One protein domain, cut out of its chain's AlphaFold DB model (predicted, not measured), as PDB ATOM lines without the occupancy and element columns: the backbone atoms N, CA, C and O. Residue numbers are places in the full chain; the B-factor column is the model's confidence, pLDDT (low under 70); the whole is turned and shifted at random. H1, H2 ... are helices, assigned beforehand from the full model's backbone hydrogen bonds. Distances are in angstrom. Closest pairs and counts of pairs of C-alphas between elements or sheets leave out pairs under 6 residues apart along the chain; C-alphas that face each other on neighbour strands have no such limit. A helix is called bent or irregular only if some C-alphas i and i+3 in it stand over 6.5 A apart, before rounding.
ATOM      1  N   ASP A 135     -30.783 -47.930  29.981       69.06
ATOM      2  CA  ASP A 135     -30.599 -47.097  28.798       69.06
ATOM      3  C   ASP A 135     -31.918 -47.038  28.028       69.06
ATOM      4  O   ASP A 135     -32.430 -48.040  27.521       69.06
ATOM      5  N   LYS A 136     -32.503 -45.843  27.978       72.50
ATOM      6  CA  LYS A 136     -33.761 -45.619  27.283       72.50
ATOM      7  C   LYS A 136     -33.473 -45.377  25.810       72.50
ATOM      8  O   LYS A 136     -32.979 -44.319  25.429       72.50
ATOM      9  N   ASP A 137     -33.787 -46.364  24.978       77.62
ATOM     10  CA  ASP A 137     -33.636 -46.236  23.531       77.62
ATOM     11  C   ASP A 137     -34.771 -45.385  22.950       77.62
ATOM     12  O   ASP A 137     -35.847 -45.890  22.639       77.62
ATOM     13  N   TYR A 138     -34.555 -44.080  22.794       74.44
ATOM     14  CA  TYR A 138     -35.523 -43.189  22.143       74.44
ATOM     15  C   TYR A 138     -35.635 -43.404  20.620       74.44
ATOM     16  O   TYR A 138     -36.577 -42.893  20.020       74.44
ATOM     17  N   GLY A 139     -34.715 -44.156  20.000       76.50
ATOM     18  CA  GLY A 139     -34.660 -44.424  18.558       76.50
ATOM     19  C   GLY A 139     -35.273 -45.758  18.117       76.50
ATOM     20  O   GLY A 139     -35.182 -46.097  16.937       76.50
ATOM     21  N   GLY A 140     -35.879 -46.510  19.041       78.81
ATOM     22  CA  GLY A 140     -36.539 -47.788  18.762       78.81
ATOM     23  C   GLY A 140     -37.842 -47.667  17.951       78.81
ATOM     24  O   GLY A 140     -38.085 -46.705  17.229       78.81
ATOM     25  N   SER A 141     -38.723 -48.667  18.059       79.38
ATOM     26  CA  SER A 141     -39.993 -48.710  17.311       79.38
ATOM     27  C   SER A 141     -40.876 -47.473  17.561       79.38
ATOM     28  O   SER A 141     -41.304 -47.224  18.685       79.38
ATOM     29  N   CYS A 142     -41.213 -46.739  16.494       81.19
ATOM     30  CA  CYS A 142     -42.105 -45.567  16.530       81.19
ATOM     31  C   CYS A 142     -43.602 -45.923  16.417       81.19
ATOM     32  O   CYS A 142     -44.425 -45.058  16.107       81.19
ATOM     33  N   ARG A 143     -43.979 -47.199  16.584       82.94
ATOM     34  CA  ARG A 143     -45.383 -47.628  16.482       82.94
ATOM     35  C   ARG A 143     -46.182 -47.071  17.662       82.94
ATOM     36  O   ARG A 143     -45.858 -47.342  18.809       82.94
ATOM     37  N   ILE A 144     -47.238 -46.310  17.378       84.81
ATOM     38  CA  ILE A 144     -48.115 -45.746  18.420       84.81
ATOM     39  C   ILE A 144     -49.050 -46.820  18.981       84.81
ATOM     40  O   ILE A 144     -49.299 -46.846  20.182       84.81
ATOM     41  N   TYR A 145     -49.556 -47.691  18.109       86.12
ATOM     42  CA  TYR A 145     -50.438 -48.794  18.461       86.12
ATOM     43  C   TYR A 145     -49.821 -50.099  17.968       86.12
ATOM     44  O   TYR A 145     -49.527 -50.234  16.776       86.12
ATOM     45  N   ASP A 146     -49.624 -51.038  18.881       87.50
ATOM     46  CA  ASP A 146     -49.186 -52.388  18.588       87.50
ATOM     47  C   ASP A 146     -50.362 -53.363  18.675       87.50
ATOM     48  O   ASP A 146     -50.935 -53.610  19.735       87.50
ATOM     49  N   TRP A 147     -50.718 -53.922  17.524       83.31
ATOM     50  CA  TRP A 147     -51.755 -54.944  17.391       83.31
ATOM     51  C   TRP A 147     -51.296 -56.308  17.926       83.31
ATOM     52  O   TRP A 147     -52.138 -57.168  18.171       83.31
ATOM     53  N   GLU A 148     -49.987 -56.511  18.099       85.88
ATOM     54  CA  GLU A 148     -49.390 -57.779  18.535       85.88
ATOM     55  C   GLU A 148     -49.456 -57.953  20.067       85.88
ATOM     56  O   GLU A 148     -49.463 -59.082  20.556       85.88
ATOM     57  N   HIS A 149     -49.616 -56.855  20.818       83.56
ATOM     58  CA  HIS A 149     -49.767 -56.839  22.278       83.56
ATOM     59  C   HIS A 149     -51.101 -56.192  22.703       83.56
ATOM     60  O   HIS A 149     -51.120 -55.039  23.137       83.56
ATOM     61  N   PRO A 150     -52.235 -56.917  22.626       82.06
ATOM     62  CA  PRO A 150     -53.564 -56.359  22.902       82.06
ATOM     63  C   PRO A 150     -53.786 -55.919  24.361       82.06
ATOM     64  O   PRO A 150     -54.693 -55.132  24.617       82.06
ATOM     65  N   GLU A 151     -52.973 -56.397  25.308       86.81
ATOM     66  CA  GLU A 151     -53.060 -56.028  26.731       86.81
ATOM     67  C   GLU A 151     -52.461 -54.635  27.028       86.81
ATOM     68  O   GLU A 151     -53.000 -53.901  27.854       86.81
ATOM     69  N   ASP A 152     -51.400 -54.223  26.317       83.94
ATOM     70  CA  ASP A 152     -50.881 -52.844  26.343       83.94
ATOM     71  C   ASP A 152     -50.480 -52.375  24.934       83.94
ATOM     72  O   ASP A 152     -49.293 -52.300  24.596       83.94
ATOM     73  N   PRO A 153     -51.462 -52.016  24.090       87.50
ATOM     74  CA  PRO A 153     -51.205 -51.655  22.696       87.50
ATOM     75  C   PRO A 153     -50.357 -50.387  22.544       87.50
ATOM     76  O   PRO A 153     -49.759 -50.161  21.501       87.50
ATOM     77  N   PHE A 154     -50.299 -49.537  23.574       87.50
ATOM     78  CA  PHE A 154     -49.621 -48.237  23.533       87.50
ATOM     79  C   PHE A 154     -48.276 -48.235  24.269       87.50
ATOM     80  O   PHE A 154     -47.751 -47.160  24.567       87.50
ATOM     81  N   HIS A 155     -47.716 -49.403  24.588       84.81
ATOM     82  CA  HIS A 155     -46.498 -49.519  25.394       84.81
ATOM     83  C   HIS A 155     -45.318 -48.715  24.816       84.81
ATOM     84  O   HIS A 155     -44.651 -48.001  25.561       84.81
ATOM     85  N   TYR A 156     -45.110 -48.730  23.493       84.12
ATOM     86  CA  TYR A 156     -44.070 -47.921  22.843       84.12
ATOM     87  C   TYR A 156     -44.302 -46.417  23.017       84.12
ATOM     88  O   TYR A 156     -43.374 -45.684  23.349       84.12
ATOM     89  N   PHE A 157     -45.538 -45.943  22.837       84.19
ATOM     90  CA  PHE A 157     -45.867 -44.528  23.003       84.19
ATOM     91  C   PHE A 157     -45.702 -44.072  24.460       84.19
ATOM     92  O   PHE A 157     -45.081 -43.042  24.716       84.19
ATOM     93  N   LYS A 158     -46.214 -44.852  25.418       82.56
ATOM     94  CA  LYS A 158     -46.080 -44.565  26.854       82.56
ATOM     95  C   LYS A 158     -44.626 -44.575  27.300       82.56
ATOM     96  O   LYS A 158     -44.243 -43.724  28.092       82.56
ATOM     97  N   ASP A 159     -43.816 -45.489  26.768       83.12
ATOM     98  CA  ASP A 159     -42.387 -45.495  27.043       83.12
ATOM     99  C   ASP A 159     -41.741 -44.181  26.579       83.12
ATOM    100  O   ASP A 159     -41.009 -43.568  27.345       83.12
ATOM    101  N   LYS A 160     -42.053 -43.650  25.393       84.31
ATOM    102  CA  LYS A 160     -41.452 -42.376  24.941       84.31
ATOM    103  C   LYS A 160     -42.000 -41.123  25.637       84.31
ATOM    104  O   LYS A 160     -41.350 -40.082  25.579       84.31
ATOM    105  N   MET A 161     -43.155 -41.203  26.294       83.88
ATOM    106  CA  MET A 161     -43.745 -40.096  27.054       83.88
ATOM    107  C   MET A 161     -43.120 -39.997  28.450       83.88
ATOM    108  O   MET A 161     -43.639 -40.532  29.427       83.88
ATOM    109  N   ASP A 162     -41.996 -39.296  28.542       82.00
ATOM    110  CA  ASP A 162     -41.268 -39.087  29.788       82.00
ATOM    111  C   ASP A 162     -41.562 -37.719  30.440       82.00
ATOM    112  O   ASP A 162     -42.305 -36.866  29.936       82.00
ATOM    113  N   PHE A 163     -40.949 -37.501  31.604       82.06
ATOM    114  CA  PHE A 163     -41.028 -36.226  32.308       82.06
ATOM    115  C   PHE A 163     -40.452 -35.065  31.481       82.06
ATOM    116  O   PHE A 163     -40.908 -33.933  31.629       82.06
ATOM    117  N   PHE A 164     -39.488 -35.323  30.590       81.94
ATOM    118  CA  PHE A 164     -38.903 -34.296  29.734       81.94
ATOM    119  C   PHE A 164     -39.934 -33.733  28.751       81.94
ATOM    120  O   PHE A 164     -40.050 -32.508  28.650       81.94
ATOM    121  N   VAL A 165     -40.717 -34.592  28.087       84.69
ATOM    122  CA  VAL A 165     -41.780 -34.176  27.159       84.69
ATOM    123  C   VAL A 165     -42.848 -33.360  27.886       84.69
ATOM    124  O   VAL A 165     -43.228 -32.284  27.417       84.69
ATOM    125  N   LEU A 166     -43.297 -33.826  29.056       85.06
ATOM    126  CA  LEU A 166     -44.279 -33.101  29.867       85.06
ATOM    127  C   LEU A 166     -43.731 -31.748  30.336       85.06
ATOM    128  O   LEU A 166     -44.379 -30.719  30.141       85.06
ATOM    129  N   SER A 167     -42.522 -31.731  30.898       85.75
ATOM    130  CA  SER A 167     -41.851 -30.514  31.366       85.75
ATOM    131  C   SER A 167     -41.685 -29.491  30.239       85.75
ATOM    132  O   SER A 167     -42.012 -28.318  30.419       85.75
ATOM    133  N   HIS A 168     -41.285 -29.933  29.042       85.62
ATOM    134  CA  HIS A 168     -41.208 -29.063  27.872       85.62
ATOM    135  C   HIS A 168     -42.580 -28.515  27.498       85.62
ATOM    136  O   HIS A 168     -42.720 -27.300  27.390       85.62
ATOM    137  N   PHE A 169     -43.598 -29.365  27.337       88.69
ATOM    138  CA  PHE A 169     -44.949 -28.923  26.981       88.69
ATOM    139  C   PHE A 169     -45.480 -27.848  27.941       88.69
ATOM    140  O   PHE A 169     -45.918 -26.783  27.497       88.69
ATOM    141  N   PHE A 170     -45.369 -28.077  29.253       85.38
ATOM    142  CA  PHE A 170     -45.776 -27.096  30.260       85.38
ATOM    143  C   PHE A 170     -44.894 -25.847  30.255       85.38
ATOM    144  O   PHE A 170     -45.408 -24.745  30.442       85.38
ATOM    145  N   GLY A 171     -43.595 -25.985  29.987       83.50
ATOM    146  CA  GLY A 171     -42.679 -24.860  29.823       83.50
ATOM    147  C   GLY A 171     -43.066 -23.961  28.648       83.50
ATOM    148  O   GLY A 171     -43.152 -22.742  28.806       83.50
ATOM    149  N   TRP A 172     -43.374 -24.545  27.486       84.38
ATOM    150  CA  TRP A 172     -43.885 -23.813  26.324       84.38
ATOM    151  C   TRP A 172     -45.224 -23.145  26.643       84.38
ATOM    152  O   TRP A 172     -45.381 -21.952  26.393       84.38
ATOM    153  N   TRP A 173     -46.160 -23.868  27.262       84.06
ATOM    154  CA  TRP A 173     -47.459 -23.321  27.652       84.06
ATOM    155  C   TRP A 173     -47.327 -22.139  28.625       84.06
ATOM    156  O   TRP A 173     -47.864 -21.062  28.363       84.06
ATOM    157  N   LEU A 174     -46.538 -22.275  29.692       81.94
ATOM    158  CA  LEU A 174     -46.296 -21.200  30.652       81.94
ATOM    159  C   LEU A 174     -45.617 -19.998  29.985       81.94
ATOM    160  O   LEU A 174     -46.016 -18.857  30.216       81.94
ATOM    161  N   LYS A 175     -44.647 -20.237  29.095       78.31
ATOM    162  CA  LYS A 175     -44.001 -19.173  28.317       78.31
ATOM    163  C   LYS A 175     -45.010 -18.409  27.460       78.31
ATOM    164  O   LYS A 175     -44.947 -17.182  27.415       78.31
ATOM    165  N   THR A 176     -45.972 -19.095  26.836       81.31
ATOM    166  CA  THR A 176     -47.045 -18.414  26.088       81.31
ATOM    167  C   THR A 176     -47.959 -17.589  26.990       81.31
ATOM    168  O   THR A 176     -48.350 -16.497  26.595       81.31
ATOM    169  N   LEU A 177     -48.254 -18.046  28.212       72.38
ATOM    170  CA  LEU A 177     -49.053 -17.279  29.171       72.38
ATOM    171  C   LEU A 177     -48.340 -16.019  29.665       72.38
ATOM    172  O   LEU A 177     -48.988 -14.992  29.841       72.38
ATOM    173  N   ILE A 178     -47.024 -16.097  29.876       68.62
ATOM    174  CA  ILE A 178     -46.205 -14.966  30.327       68.62
ATOM    175  C   ILE A 178     -46.081 -13.902  29.230       68.62
ATOM    176  O   ILE A 178     -46.143 -12.713  29.522       68.62
ATOM    177  N   VAL A 179     -45.895 -14.323  27.974       70.50
ATOM    178  CA  VAL A 179     -45.675 -13.416  26.831       70.50
ATOM    179  C   VAL A 179     -46.986 -12.867  26.257       70.50
ATOM    180  O   VAL A 179     -46.959 -11.913  25.482       70.50
ATOM    181  N   ARG A 180     -48.148 -13.429  26.625       67.94
ATOM    182  CA  ARG A 180     -49.441 -12.935  26.142       67.94
ATOM    183  C   ARG A 180     -49.815 -11.621  26.827       67.94
ATOM    184  O   ARG A 180     -50.535 -11.616  27.826       67.94
ATOM    185  N   ASP A 181     -49.358 -10.530  26.231       55.03
ATOM    186  CA  ASP A 181     -49.907  -9.192  26.425       55.03
ATOM    187  C   ASP A 181     -51.347  -9.170  25.877       55.03
ATOM    188  O   ASP A 181     -51.609  -9.691  24.786       55.03
ATOM    189  N   TYR A 182     -52.298  -8.649  26.649       57.03
ATOM    190  CA  TYR A 182     -53.661  -8.361  26.193       57.03
ATOM    191  C   TYR A 182     -54.100  -6.991  26.691       57.03
ATOM    192  O   TYR A 182     -53.903  -6.705  27.897       57.03
TER     193      TYR A 182
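AT A GLANCE: This is residues 135 to 182 of the 182 residues of a protein of Rotaria magnacalcarata (UniProt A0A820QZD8). One long, nearly straight helix, H2, sticks out as an arm from a small, loose head made of the short helix H1 and the unnamed stretch of residues 135 to 154. Residues 161 to 182, with H2 among them, stand free of the head, and residues 147 to 152 make a loop that sticks out at the other end. The printed part has 48 residues with two named helices, H1 then H2, and no named strand; the class is all helix, though under half of the residues, 23 of 48, are in named elements. The whole is extended, with a radius of gyration of the C-alphas of 15.7 A, and it spans 50 by 24 by 14 A, the arm making much of the length.

HOW THE PARTS SIT: H2, residues 163 to 179, stands free: its C-alphas have no C-alpha 8 or more residues away along the chain within 10 A. H1, residues 155 to 160, is joined to H2 by a tight link of 2 residues, Met 161 and Asp 162. H1 and H2 are apart, with no C-alpha of the one within 8 A of the other. In H1 and H2 every backbone O i to N i+4 pair is within hydrogen-bond range.

IN THESE COORDINATES: H2 is 23.9 A from first to last C-alpha, from Phe 163 at (-41.028, -36.226, 32.308) to Val 179 at (-45.675, -13.416, 26.831). H1 is 8.8 A long by the same measure and begins at C-alpha 155, at (-46.498, -49.519, 25.394). Neither helix is bent.

THE WHOLE: The two C-alphas farthest apart, those of Glu 148 and Tyr 182, are 50.2 A apart. The printed part has no cut and ends at residue 182, the chain's last. The unnamed residues 135 to 154 lie 11 to 22 A by their C-alphas from the mean of all C-alphas. The mean pLDDT of the printed part is 80.5; residues 135, 178 and 180 to 182 are under 70.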